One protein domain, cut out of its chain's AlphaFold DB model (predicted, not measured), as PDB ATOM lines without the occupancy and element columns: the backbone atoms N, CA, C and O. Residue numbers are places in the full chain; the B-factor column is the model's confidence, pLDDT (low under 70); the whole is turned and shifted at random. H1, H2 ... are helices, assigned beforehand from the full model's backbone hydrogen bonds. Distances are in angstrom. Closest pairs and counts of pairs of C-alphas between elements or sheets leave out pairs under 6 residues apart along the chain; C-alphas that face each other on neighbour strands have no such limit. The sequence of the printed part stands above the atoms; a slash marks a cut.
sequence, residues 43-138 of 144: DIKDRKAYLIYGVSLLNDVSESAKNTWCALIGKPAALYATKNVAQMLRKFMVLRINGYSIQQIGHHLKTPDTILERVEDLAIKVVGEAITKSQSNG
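This is residues 43 to 138 of the 144 residues of an uncharacterized protein of viral metagenome (UniProt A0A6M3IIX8). The long helix H5 crosses H3 as an X; H1 runs beside part of H3, H2 beside part of H5, and short H4 makes a corner with H5's first end. The printed part has 96 residues with five named helices, H1 to H5 in chain order: all helix. It is compact, radius of gyration of the C-alphas 13.4 A, spanning 36 by 29 by 16 A.

H5, residues 113 to 136, is the hub, touching four helices. H3, residues 82 to 97, touches it with residues 89 to 93 alone, about perpendicular at 74 degrees; the closest C-alphas, of Leu 89 and Ala 123, are 5.7 A apart. H2, residues 63 to 72, touches H5 at a shallow tilt of 15 degrees, opposite ways; closest C-alphas Leu 72 and Ile 115, 6.3 A. H1, residues 44 to 56, touches residues 90 to 97 of H3 alone, at a shallow tilt of 9 degrees, opposite ways; closest C-alphas Val 55 and Arg 90, 5.8 A. H4, residues 102 to 109, touches H5 about perpendicular at 80 degrees; closest C-alphas Gly 106 and Asp 113, 5.7 A. Every O i to N i+4 pair is within hydrogen-bond range in H1 to H4, and 19 of 20 in H5.

From first to last C-alpha H5 measures 34.5 A and H3 22.3 A. H1 begins at C-alpha 44 (-0.527, -29.969, 51.232); H5 ends at C-alpha 136 (-9.671, -53.118, 59.770).

The two farthest C-alphas, of Asp 43 and Ala 78, are 42.2 A apart. The printed part has no cut and no long link; pLDDT is under 70 at Gly 138 alone.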
ATOM      1  N   ASP A  43       2.421 -31.958  54.581       75.31
ATOM      2  CA  ASP A  43       2.436 -31.061  53.432       75.31
ATOM      3  C   ASP A  43       1.113 -31.140  52.660       75.31
ATOM      4  O   ASP A  43       0.416 -32.157  52.638       75.31
ATOM      5  N   ILE A  44       0.729 -30.040  52.004       77.50
ATOM      6  CA  ILE A  44      -0.527 -29.969  51.232       77.50
ATOM      7  C   ILE A  44      -0.591 -31.095  50.186       77.50
ATOM      8  O   ILE A  44      -1.662 -31.650  49.933       77.50
ATOM      9  N   LYS A  45       0.557 -31.453  49.595       79.31
ATOM     10  CA  LYS A  45       0.670 -32.548  48.624       79.31
ATOM     11  C   LYS A  45       0.338 -33.902  49.247       79.31
ATOM     12  O   LYS A  45      -0.442 -34.646  48.655       79.31
ATOM     13  N   ASP A  46       0.846 -34.174  50.441       77.31
ATOM     14  CA  ASP A  46       0.641 -35.449  51.130       77.31
ATOM     15  C   ASP A  46      -0.795 -35.575  51.632       77.31
ATOM     16  O   ASP A  46      -1.441 -36.600  51.424       77.31
ATOM     17  N   ARG A  47      -1.371 -34.485  52.156       77.75
ATOM     18  CA  ARG A  47      -2.803 -34.425  52.494       77.75
ATOM     19  C   ARG A  47      -3.684 -34.720  51.287       77.75
ATOM     20  O   ARG A  47      -4.642 -35.485  51.382       77.75
ATOM     21  N   LYS A  48      -3.364 -34.121  50.138       85.94
ATOM     22  CA  LYS A  48      -4.088 -34.366  48.888       85.94
ATOM     23  C   LYS A  48      -3.957 -35.828  48.460       85.94
ATOM     24  O   LYS A  48      -4.967 -36.437  48.117       85.94
ATOM     25  N   ALA A  49      -2.752 -36.392  48.497       84.31
ATOM     26  CA  ALA A  49      -2.505 -37.791  48.152       84.31
ATOM     27  C   ALA A  49      -3.281 -38.749  49.069       84.31
ATOM     28  O   ALA A  49      -3.970 -39.638  48.569       84.31
ATOM     29  N   TYR A  50      -3.261 -38.505  50.381       85.19
ATOM     30  CA  TYR A  50      -4.020 -39.267  51.371       85.19
ATOM     31  C   TYR A  50      -5.528 -39.231  51.093       85.19
ATOM     32  O   TYR A  50      -6.186 -40.270  51.066       85.19
ATOM     33  N   LEU A  51      -6.088 -38.046  50.828       88.12
ATOM     34  CA  LEU A  51      -7.513 -37.903  50.522       88.12
ATOM     35  C   LEU A  51      -7.890 -38.598  49.207       88.12
ATOM     36  O   LEU A  51      -8.908 -39.285  49.150       88.12
ATOM     37  N   ILE A  52      -7.068 -38.468  48.161       91.50
ATOM     38  CA  ILE A  52      -7.282 -39.173  46.888       91.50
ATOM     39  C   ILE A  52      -7.237 -40.689  47.095       91.50
ATOM     40  O   ILE A  52      -8.100 -41.399  46.573       91.50
ATOM     41  N   TYR A  53      -6.286 -41.185  47.887       88.31
ATOM     42  CA  TYR A  53      -6.222 -42.594  48.249       88.31
ATOM     43  C   TYR A  53      -7.482 -43.035  49.003       88.31
ATOM     44  O   TYR A  53      -8.126 -43.999  48.591       88.31
ATOM     45  N   GLY A  54      -7.907 -42.294  50.029       88.50
ATOM     46  CA  GLY A  54      -9.129 -42.582  50.781       88.50
ATOM     47  C   GLY A  54     -10.372 -42.669  49.890       88.50
ATOM     48  O   GLY A  54     -11.152 -43.614  49.991       88.50
ATOM     49  N   VAL A  55     -10.514 -41.741  48.942       93.69
ATOM     50  CA  VAL A  55     -11.597 -41.763  47.947       93.69
ATOM     51  C   VAL A  55     -11.488 -42.973  47.011       93.69
ATOM     52  O   VAL A  55     -12.509 -43.553  46.641       93.69
ATOM     53  N   SER A  56     -10.279 -43.397  46.635       91.62
ATOM     54  CA  SER A  56     -10.074 -44.557  45.752       91.62
ATOM     55  C   SER A  56     -10.588 -45.872  46.354       91.62
ATOM     56  O   SER A  56     -11.072 -46.734  45.617       91.62
ATOM     57  N   LEU A  57     -10.587 -45.987  47.688       91.62
ATOM     58  CA  LEU A  57     -11.089 -47.154  48.419       91.62
ATOM     59  C   LEU A  57     -12.614 -47.327  48.313       91.62
ATOM     60  O   LEU A  57     -13.130 -48.425  48.542       91.62
ATOM     61  N   LEU A  58     -13.348 -46.270  47.946       93.88
ATOM     62  CA  LEU A  58     -14.807 -46.275  47.850       93.88
ATOM     63  C   LEU A  58     -15.292 -47.027  46.600       93.88
ATOM     64  O   LEU A  58     -15.677 -46.428  45.599       93.88
ATOM     65  N   ASN A  59     -15.274 -48.357  46.642       92.25
ATOM     66  CA  ASN A  59     -15.722 -49.205  45.531       92.25
ATOM     67  C   ASN A  59     -17.223 -49.498  45.528       92.25
ATOM     68  O   ASN A  59     -17.781 -49.823  44.479       92.25
ATOM     69  N   ASP A  60     -17.858 -49.380  46.687       94.62
ATOM     70  CA  ASP A  60     -19.275 -49.641  46.881       94.62
ATOM     71  C   ASP A  60     -19.809 -48.800  48.049       94.62
ATOM     72  O   ASP A  60     -19.023 -48.336  48.876       94.62
ATOM     73  N   VAL A  61     -21.126 -48.617  48.129       95.44
ATOM     74  CA  VAL A  61     -21.791 -47.951  49.265       95.44
ATOM     75  C   VAL A  61     -22.839 -48.866  49.888       95.44
ATOM     76  O   VAL A  61     -23.340 -49.783  49.243       95.44
ATOM     77  N   SER A  62     -23.203 -48.599  51.141       95.75
ATOM     78  CA  SER A  62     -24.344 -49.271  51.763       95.75
ATOM     79  C   SER A  62     -25.656 -48.898  51.067       95.75
ATOM     80  O   SER A  62     -25.798 -47.813  50.495       95.75
ATOM     81  N   GLU A  63     -26.659 -49.769  51.169       96.50
ATOM     82  CA  GLU A  63     -27.992 -49.486  50.627       96.50
ATOM     83  C   GLU A  63     -28.640 -48.245  51.259       96.50
ATOM     84  O   GLU A  63     -29.283 -47.443  50.584       96.50
ATOM     85  N   SER A  64     -28.382 -48.011  52.547       96.44
ATOM     86  CA  SER A  64     -28.815 -46.792  53.237       96.44
ATOM     87  C   SER A  64     -28.206 -45.527  52.616       96.44
ATOM     88  O   SER A  64     -28.918 -44.555  52.342       96.44
ATOM     89  N   ALA A  65     -26.905 -45.546  52.309       96.62
ATOM     90  CA  ALA A  65     -26.232 -44.424  51.659       96.62
ATOM     91  C   ALA A  65     -26.744 -44.203  50.225       96.62
ATOM     92  O   ALA A  65     -26.977 -43.060  49.831       96.62
ATOM     93  N   LYS A  66     -27.001 -45.283  49.472       97.44
ATOM     94  CA  LYS A  66     -27.624 -45.219  48.141       97.44
ATOM     95  C   LYS A  66     -28.989 -44.534  48.189       97.44
ATOM     96  O   LYS A  66     -29.237 -43.606  47.420       97.44
ATOM     97  N   ASN A  67     -29.855 -44.969  49.101       96.81
ATOM     98  CA  ASN A  67     -31.200 -44.418  49.264       96.81
ATOM     99  C   ASN A  67     -31.152 -42.942  49.670       96.81
ATOM    100  O   ASN A  67     -31.875 -42.128  49.101       96.81
ATOM    101  N   THR A  68     -30.249 -42.590  50.590       97.38
ATOM    102  CA  THR A  68     -30.018 -41.198  51.002       97.38
ATOM    103  C   THR A  68     -29.595 -40.335  49.817       97.38
ATOM    104  O   THR A  68     -30.202 -39.299  49.564       97.38
ATOM    105  N   TRP A  69     -28.600 -40.780  49.046       97.19
ATOM    106  CA  TRP A  69     -28.127 -40.052  47.870       97.19
ATOM    107  C   TRP A  69     -29.240 -39.851  46.835       97.19
ATOM    108  O   TRP A  69     -29.452 -38.737  46.362       97.19
ATOM    109  N   CYS A  70     -30.000 -40.906  46.534       96.06
ATOM    110  CA  CYS A  70     -31.114 -40.853  45.590       96.06
ATOM    111  C   CYS A  70     -32.202 -39.863  46.039       96.06
ATOM    112  O   CYS A  70     -32.697 -39.084  45.223       96.06
ATOM    113  N   ALA A  71     -32.521 -39.839  47.337       95.94
ATOM    114  CA  ALA A  71     -33.461 -38.883  47.913       95.94
ATOM    115  C   ALA A  71     -32.967 -37.431  47.787       95.94
ATOM    116  O   ALA A  71     -33.757 -36.555  47.442       95.94
ATOM    117  N   LEU A  72     -31.670 -37.178  48.004       95.50
ATOM    118  CA  LEU A  72     -31.081 -35.840  47.863       95.50
ATOM    119  C   LEU A  72     -31.218 -35.292  46.441       95.50
ATOM    120  O   LEU A  72     -31.535 -34.120  46.266       95.50
ATOM    121  N   ILE A  73     -31.006 -36.133  45.427       92.69
ATOM    122  CA  ILE A  73     -31.036 -35.706  44.022       92.69
ATOM    123  C   ILE A  73     -32.407 -35.884  43.346       92.69
ATOM    124  O   ILE A  73     -32.521 -35.733  42.128       92.69
ATOM    125  N   GLY A  74     -33.444 -36.249  44.108       91.88
ATOM    126  CA  GLY A  74     -34.803 -36.439  43.595       91.88
ATOM    127  C   GLY A  74     -34.924 -37.566  42.564       91.88
ATOM    128  O   GLY A  74     -35.689 -37.448  41.604       91.88
ATOM    129  N   LYS A  75     -34.149 -38.647  42.714       92.38
ATOM    130  CA  LYS A  75     -34.197 -39.812  41.819       92.38
ATOM    131  C   LYS A  75     -34.643 -41.072  42.566       92.38
ATOM    132  O   LYS A  75     -34.326 -41.234  43.739       92.38
ATOM    133  N   PRO A  76     -35.348 -42.002  41.904       94.12
ATOM    134  CA  PRO A  76     -35.727 -43.266  42.525       94.12
ATOM    135  C   PRO A  76     -34.518 -44.201  42.676       94.12
ATOM    136  O   PRO A  76     -33.751 -44.410  41.733       94.12
ATOM    137  N   ALA A  77     -34.387 -44.816  43.854       93.38
ATOM    138  CA  ALA A  77     -33.249 -45.669  44.206       93.38
ATOM    139  C   ALA A  77     -33.102 -46.925  43.332       93.38
ATOM    140  O   ALA A  77     -31.994 -47.430  43.166       93.38
ATOM    141  N   ALA A  78     -34.195 -47.405  42.731       92.25
ATOM    142  CA  ALA A  78     -34.197 -48.568  41.841       92.25
ATOM    143  C   ALA A  78     -33.395 -48.359  40.542       92.25
ATOM    144  O   ALA A  78     -32.977 -49.331  39.921       92.25
ATOM    145  N   LEU A  79     -33.158 -47.106  40.131       93.56
ATOM    146  CA  LEU A  79     -32.401 -46.794  38.912       93.56
ATOM    147  C   LEU A  79     -30.883 -46.859  39.103       93.56
ATOM    148  O   LEU A  79     -30.136 -46.754  38.132       93.56
ATOM    149  N   TYR A  80     -30.415 -47.000  40.343       94.88
ATOM    150  CA  TYR A  80     -28.999 -46.921  40.664       94.88
ATOM    151  C   TYR A  80     -28.546 -48.179  41.394       94.88
ATOM    152  O   TYR A  80     -29.145 -48.607  42.377       94.88
ATOM    153  N   ALA A  81     -27.436 -48.750  40.932       96.88
ATOM    154  CA  ALA A  81     -26.668 -49.702  41.717       96.88
ATOM    155  C   ALA A  81     -25.818 -48.950  42.752       96.88
ATOM    156  O   ALA A  81     -25.364 -47.830  42.498       96.88
ATOM    157  N   THR A  82     -25.533 -49.584  43.887       97.00
ATOM    158  CA  THR A  82     -24.642 -49.044  44.929       97.00
ATOM    159  C   THR A  82     -23.270 -48.651  44.354       97.00
ATOM    160  O   THR A  82     -22.794 -47.539  44.574       97.00
ATOM    161  N   LYS A  83     -22.699 -49.479  43.471       96.69
ATOM    162  CA  LYS A  83     -21.443 -49.178  42.757       96.69
ATOM    163  C   LYS A  83     -21.509 -47.911  41.894       96.69
ATOM    164  O   LYS A  83     -20.519 -47.185  41.800       96.69
ATOM    165  N   ASN A  84     -22.658 -47.619  41.280       96.06
ATOM    166  CA  ASN A  84     -22.835 -46.408  40.469       96.06
ATOM    167  C   ASN A  84     -22.833 -45.167  41.365       96.06
ATOM    168  O   ASN A  84     -22.164 -44.183  41.057       96.06
ATOM    169  N   VAL A  85     -23.522 -45.236  42.509       96.50
ATOM    170  CA  VAL A  85     -23.514 -44.151  43.499       96.50
ATOM    171  C   VAL A  85     -22.107 -43.939  44.060       96.50
ATOM    172  O   VAL A  85     -21.638 -42.804  44.095       96.50
ATOM    173  N   ALA A  86     -21.380 -45.012  44.385       96.62
ATOM    174  CA  ALA A  86     -19.979 -44.933  44.803       96.62
ATOM    175  C   ALA A  86     -19.107 -44.199  43.765       96.62
ATOM    176  O   ALA A  86     -18.332 -43.310  44.110       96.62
ATOM    177  N   GLN A  87     -19.255 -44.510  42.471       95.88
ATOM    178  CA  GLN A  87     -18.546 -43.805  41.395       95.88
ATOM    179  C   GLN A  87     -18.892 -42.312  41.322       95.88
ATOM    180  O   GLN A  87     -17.992 -41.499  41.107       95.88
ATOM    181  N   MET A  88     -20.162 -41.943  41.499       95.06
ATOM    182  CA  MET A  88     -20.573 -40.536  41.487       95.06
ATOM    183  C   MET A  88     -20.003 -39.767  42.681       95.06
ATOM    184  O   MET A  88     -19.428 -38.697  42.490       95.06
ATOM    185  N   LEU A  89     -20.070 -40.344  43.884       96.19
ATOM    186  CA  LEU A  89     -19.489 -39.750  45.091       96.19
ATOM    187  C   LEU A  89     -17.963 -39.624  44.989       96.19
ATOM    188  O   LEU A  89     -17.412 -38.591  45.360       96.19
ATOM    189  N   ARG A  90     -17.275 -40.612  44.398       95.75
ATOM    190  CA  ARG A  90     -15.833 -40.507  44.114       95.75
ATOM    191  C   ARG A  90     -15.512 -39.331  43.204       95.75
ATOM    192  O   ARG A  90     -14.636 -38.538  43.530       95.75
ATOM    193  N   LYS A  91     -16.219 -39.198  42.076       94.12
ATOM    194  CA  LYS A  91     -16.011 -38.080  41.140       94.12
ATOM    195  C   LYS A  91     -16.242 -36.735  41.827       94.12
ATOM    196  O   LYS A  91     -15.422 -35.835  41.671       94.12
ATOM    197  N   PHE A  92     -17.307 -36.627  42.620       95.44
ATOM    198  CA  PHE A  92     -17.596 -35.433  43.406       95.44
ATOM    199  C   PHE A  92     -16.449 -35.092  44.371       95.44
ATOM    200  O   PHE A  92     -15.922 -33.981  44.328       95.44
ATOM    201  N   MET A  93     -15.979 -36.057  45.168       95.94
ATOM    202  CA  MET A  93     -14.883 -35.825  46.116       95.94
ATOM    203  C   MET A  93     -13.558 -35.500  45.429       95.94
ATOM    204  O   MET A  93     -12.816 -34.652  45.913       95.94
ATOM    205  N   VAL A  94     -13.262 -36.106  44.276       94.31
ATOM    206  CA  VAL A  94     -12.071 -35.757  43.487       94.31
ATOM    207  C   VAL A  94     -12.118 -34.294  43.045       94.31
ATOM    208  O   VAL A  94     -11.095 -33.615  43.111       94.31
ATOM    209  N   LEU A  95     -13.278 -33.770  42.635       93.12
ATOM    210  CA  LEU A  95     -13.419 -32.344  42.312       93.12
ATOM    211  C   LEU A  95     -13.171 -31.471  43.550       93.12
ATOM    212  O   LEU A  95     -12.384 -30.528  43.485       93.12
ATOM    213  N   ARG A  96     -13.756 -31.832  44.695       94.38
ATOM    214  CA  ARG A  96     -13.560 -31.106  45.960       94.38
ATOM    215  C   ARG A  96     -12.096 -31.080  46.402       94.38
ATOM    216  O   ARG A  96     -11.569 -30.012  46.698       94.38
ATOM    217  N   ILE A  97     -11.402 -32.217  46.346       92.62
ATOM    218  CA  ILE A  97      -9.973 -32.338  46.687       92.62
ATOM    219  C   ILE A  97      -9.080 -31.547  45.714       92.62
ATOM    220  O   ILE A  97      -8.010 -31.067  46.091       92.62
ATOM    221  N   ASN A  98      -9.501 -31.387  44.457       90.25
ATOM    222  CA  ASN A  98      -8.802 -30.555  43.475       90.25
ATOM    223  C   ASN A  98      -9.130 -29.056  43.586       90.25
ATOM    224  O   ASN A  98      -8.604 -28.276  42.796       90.25
ATOM    225  N   GLY A  99      -9.940 -28.645  44.567       90.56
ATOM    226  CA  GLY A  99     -10.196 -27.239  44.877       90.56
ATOM    227  C   GLY A  99     -11.409 -26.627  44.179       90.56
ATOM    228  O   GLY A  99     -11.607 -25.421  44.290       90.56
ATOM    229  N   TYR A 100     -12.240 -27.420  43.494       93.69
ATOM    230  CA  TYR A 100     -13.492 -26.908  42.928       93.69
ATOM    231  C   TYR A 100     -14.474 -26.569  44.049       93.69
ATOM    232  O   TYR A 100     -14.740 -27.412  44.912       93.69
ATOM    233  N   SER A 101     -15.032 -25.358  44.039       94.56
ATOM    234  CA  SER A 101     -16.055 -24.955  45.008       94.56
ATOM    235  C   SER A 101     -17.390 -25.658  44.743       94.56
ATOM    236  O   SER A 101     -17.671 -26.087  43.621       94.56
ATOM    237  N   ILE A 102     -18.241 -25.747  45.771       93.38
ATOM    238  CA  ILE A 102     -19.608 -26.275  45.630       93.38
ATOM    239  C   ILE A 102     -20.372 -25.521  44.538       93.38
ATOM    240  O   ILE A 102     -20.978 -26.162  43.690       93.38
ATOM    241  N   GLN A 103     -20.231 -24.196  44.470       93.62
ATOM    242  CA  GLN A 103     -20.860 -23.354  43.446       93.62
ATOM    243  C   GLN A 103     -20.385 -23.703  42.028       93.62
ATOM    244  O   GLN A 103     -21.185 -23.781  41.097       93.62
ATOM    245  N   GLN A 104     -19.080 -23.943  41.837       92.69
ATOM    246  CA  GLN A 104     -18.530 -24.338  40.533       92.69
ATOM    247  C   GLN A 104     -19.060 -25.706  40.095       92.69
ATOM    248  O   GLN A 104     -19.421 -25.897  38.931       92.69
ATOM    249  N   ILE A 105     -19.133 -26.652  41.035       92.56
ATOM    250  CA  ILE A 105     -19.693 -27.983  40.794       92.56
ATOM    251  C   ILE A 105     -21.199 -27.877  40.511       92.56
ATOM    252  O   ILE A 105     -21.678 -28.476  39.550       92.56
ATOM    253  N   GLY A 106     -21.934 -27.075  41.282       91.62
ATOM    254  CA  GLY A 106     -23.369 -26.820  41.134       91.62
ATOM    255  C   GLY A 106     -23.720 -26.213  39.792       91.62
ATOM    256  O   GLY A 106     -24.611 -26.718  39.108       91.62
ATOM    257  N   HIS A 107     -22.949 -25.222  39.349       90.94
ATOM    258  CA  HIS A 107     -23.087 -24.637  38.020       90.94
ATOM    259  C   HIS A 107     -22.877 -25.679  36.909       90.94
ATOM    260  O   HIS A 107     -23.667 -25.753  35.968       90.94
ATOM    261  N   HIS A 108     -21.850 -26.529  37.024       88.50
ATOM    262  CA  HIS A 108     -21.576 -27.571  36.031       88.50
ATOM    263  C   HIS A 108     -22.651 -28.671  36.010       88.50
ATOM    264  O   HIS A 108     -23.069 -29.116  34.940       88.50
ATOM    265  N   LEU A 109     -23.125 -29.092  37.185       86.31
ATOM    266  CA  LEU A 109     -24.104 -30.169  37.350       86.31
ATOM    267  C   LEU A 109     -25.560 -29.687  37.317       86.31
ATOM    268  O   LEU A 109     -26.469 -30.507  37.450       86.31
ATOM    269  N   LYS A 110     -25.797 -28.378  37.175       91.00
ATOM    270  CA  LYS A 110     -27.122 -27.742  37.285       91.00
ATOM    271  C   LYS A 110     -27.877 -28.193  38.541       91.00
ATOM    272  O   LYS A 110     -29.065 -28.499  38.491       91.00
ATOM    273  N   THR A 111     -27.156 -28.291  39.654       90.31
ATOM    274  CA  THR A 111     -27.672 -28.785  40.935       90.31
ATOM    275  C   THR A 111     -27.552 -27.679  41.985       90.31
ATOM    276  O   THR A 111     -26.484 -27.074  42.064       90.31
ATOM    277  N   PRO A 112     -28.601 -27.406  42.783       94.31
ATOM    278  CA  PRO A 112     -28.545 -26.420  43.859       94.31
ATOM    279  C   PRO A 112     -27.429 -26.691  44.873       94.31
ATOM    280  O   PRO A 112     -27.246 -27.833  45.305       94.31
ATOM    281  N   ASP A 113     -26.756 -25.630  45.314       93.69
ATOM    282  CA  ASP A 113     -25.655 -25.694  46.284       93.69
ATOM    283  C   ASP A 113     -26.063 -26.414  47.577       93.69
ATOM    284  O   ASP A 113     -25.342 -27.288  48.047       93.69
ATOM    285  N   THR A 114     -27.274 -26.159  48.082       95.06
ATOM    286  CA  THR A 114     -27.813 -26.805  49.295       95.06
ATOM    287  C   THR A 114     -27.934 -28.326  49.175       95.06
ATOM    288  O   THR A 114     -27.826 -29.048  50.166       95.06
ATOM    289  N   ILE A 115     -28.164 -28.848  47.966       95.00
ATOM    290  CA  ILE A 115     -28.165 -30.294  47.717       95.00
ATOM    291  C   ILE A 115     -26.727 -30.805  47.709       95.00
ATOM    292  O   ILE A 115     -26.449 -31.853  48.288       95.00
ATOM    293  N   LEU A 116     -25.814 -30.069  47.076       95.38
ATOM    294  CA  LEU A 116     -24.412 -30.458  46.976       95.38
ATOM    295  C   LEU A 116     -23.679 -30.443  48.319       95.38
ATOM    296  O   LEU A 116     -22.865 -31.331  48.542       95.38
ATOM    297  N   GLU A 117     -24.000 -29.519  49.223       96.25
ATOM    298  CA  GLU A 117     -23.497 -29.524  50.606       96.25
ATOM    299  C   GLU A 117     -23.892 -30.821  51.327       96.25
ATOM    300  O   GLU A 117     -23.059 -31.526  51.889       96.25
ATOM    301  N   ARG A 118     -25.159 -31.232  51.205       97.38
ATOM    302  CA  ARG A 118     -25.631 -32.494  51.796       97.38
ATOM    303  C   ARG A 118     -25.027 -33.727  51.121       97.38
ATOM    304  O   ARG A 118     -24.849 -34.763  51.763       97.38
ATOM    305  N   VAL A 119     -24.738 -33.642  49.822       96.19
ATOM    306  CA  VAL A 119     -23.995 -34.681  49.097       96.19
ATOM    307  C   VAL A 119     -22.548 -34.745  49.585       96.19
ATOM    308  O   VAL A 119     -22.025 -35.850  49.709       96.19
ATOM    309  N   GLU A 120     -21.918 -33.613  49.902       96.31
ATOM    310  CA  GLU A 120     -20.573 -33.554  50.480       96.31
ATOM    311  C   GLU A 120     -20.519 -34.233  51.847       96.31
ATOM    312  O   GLU A 120     -19.689 -35.124  52.036       96.31
ATOM    313  N   ASP A 121     -21.453 -33.924  52.747       97.19
ATOM    314  CA  ASP A 121     -21.541 -34.579  54.059       97.19
ATOM    315  C   ASP A 121     -21.674 -36.102  53.931       97.19
ATOM    316  O   ASP A 121     -20.977 -36.878  54.595       97.19
ATOM    317  N   LEU A 122     -22.555 -36.550  53.027       97.25
ATOM    318  CA  LEU A 122     -22.726 -37.970  52.742       97.25
ATOM    319  C   LEU A 122     -21.439 -38.584  52.179       97.25
ATOM    320  O   LEU A 122     -21.055 -39.678  52.594       97.25
ATOM    321  N   ALA A 123     -20.776 -37.898  51.247       96.25
ATOM    322  CA  ALA A 123     -19.553 -38.364  50.608       96.25
ATOM    323  C   ALA A 123     -18.409 -38.519  51.620       96.25
ATOM    324  O   ALA A 123     -17.746 -39.556  51.640       96.25
ATOM    325  N   ILE A 124     -18.217 -37.530  52.498       95.31
ATOM    326  CA  ILE A 124     -17.230 -37.570  53.582       95.31
ATOM    327  C   ILE A 124     -17.496 -38.775  54.484       95.31
ATOM    328  O   ILE A 124     -16.577 -39.547  54.767       95.31
ATOM    329  N   LYS A 125     -18.757 -38.982  54.881       95.94
ATOM    330  CA  LYS A 125     -19.144 -40.112  55.727       95.94
ATOM    331  C   LYS A 125     -18.801 -41.457  55.083       95.94
ATOM    332  O   LYS A 125     -18.120 -42.268  55.707       95.94
ATOM    333  N   VAL A 126     -19.223 -41.697  53.839       96.06
ATOM    334  CA  VAL A 126     -18.986 -42.999  53.185       96.06
ATOM    335  C   VAL A 126     -17.509 -43.244  52.872       96.06
ATOM    336  O   VAL A 126     -17.053 -44.384  52.922       96.06
ATOM    337  N   VAL A 127     -16.733 -42.192  52.584       94.56
ATOM    338  CA  VAL A 127     -15.277 -42.301  52.418       94.56
ATOM    339  C   VAL A 127     -14.617 -42.653  53.751       94.56
ATOM    340  O   VAL A 127     -13.770 -43.543  53.786       94.56
ATOM    341  N   GLY A 128     -15.039 -42.035  54.857       92.69
ATOM    342  CA  GLY A 128     -14.562 -42.386  56.198       92.69
ATOM    343  C   GLY A 128     -14.855 -43.845  56.570       92.69
ATOM    344  O   GLY A 128     -13.978 -44.546  57.081       92.69
ATOM    345  N   GLU A 129     -16.053 -44.338  56.243       92.25
ATOM    346  CA  GLU A 129     -16.424 -45.749  56.413       92.25
ATOM    347  C   GLU A 129     -15.528 -46.676  55.569       92.25
ATOM    348  O   GLU A 129     -15.054 -47.702  56.065       92.25
ATOM    349  N   ALA A 130     -15.236 -46.306  54.317       90.75
ATOM    350  CA  ALA A 130     -14.362 -47.077  53.432       90.75
ATOM    351  C   ALA A 130     -12.910 -47.134  53.941       90.75
ATOM    352  O   ALA A 130     -12.303 -48.208  53.938       90.75
ATOM    353  N   ILE A 131     -12.371 -46.010  54.426       88.25
ATOM    354  CA  ILE A 131     -11.039 -45.945  55.046       88.25
ATOM    355  C   ILE A 131     -10.993 -46.845  56.283       88.25
ATOM    356  O   ILE A 131     -10.108 -47.693  56.389       88.25
ATOM    357  N   THR A 132     -11.976 -46.718  57.177       88.50
ATOM    358  CA  THR A 132     -12.063 -47.521  58.408       88.50
ATOM    359  C   THR A 132     -12.113 -49.017  58.090       88.50
ATOM    360  O   THR A 132     -11.374 -49.806  58.675       88.50
ATOM    361  N   LYS A 133     -12.921 -49.414  57.096       86.38
ATOM    362  CA  LYS A 133     -13.010 -50.804  56.624       86.38
ATOM    363  C   LYS A 133     -11.695 -51.306  56.021       86.38
ATOM    364  O   LYS A 133     -11.330 -52.466  56.190       86.38
ATOM    365  N   SER A 134     -10.973 -50.451  55.299       82.69
ATOM    366  CA  SER A 134      -9.664 -50.799  54.739       82.69
ATOM    367  C   SER A 134      -8.619 -51.006  55.838       82.69
ATOM    368  O   SER A 134      -7.851 -51.963  55.774       82.69
ATOM    369  N   GLN A 135      -8.623 -50.150  56.865       81.19
ATOM    370  CA  GLN A 135      -7.740 -50.270  58.027       81.19
ATOM    371  C   GLN A 135      -8.023 -51.546  58.828       81.19
ATOM    372  O   GLN A 135      -7.086 -52.241  59.213       81.19
ATOM    373  N   SER A 136      -9.299 -51.895  59.044       80.38
ATOM    374  CA  SER A 136      -9.671 -53.118  59.770       80.38
ATOM    375  C   SER A 136      -9.280 -54.399  59.030       80.38
ATOM    376  O   SER A 136      -9.022 -55.416  59.663       80.38
ATOM    377  N   ASN A 137      -9.208 -54.350  57.696       73.94
ATOM    378  CA  ASN A 137      -8.839 -55.490  56.853       73.94
ATOM    379  C   ASN A 137      -7.320 -55.642  56.655       73.94
ATOM    380  O   ASN A 137      -6.889 -56.507  55.898       73.94
ATOM    381  N   GLY A 138      -6.506 -54.813  57.321       58.12
ATOM    382  CA  GLY A 138      -5.047 -54.906  57.268       58.12
ATOM    383  C   GLY A 138      -4.418 -54.373  55.981       58.12
ATOM    384  O   GLY A 138      -3.228 -54.590  55.768       58.12
TER     385      GLY A 138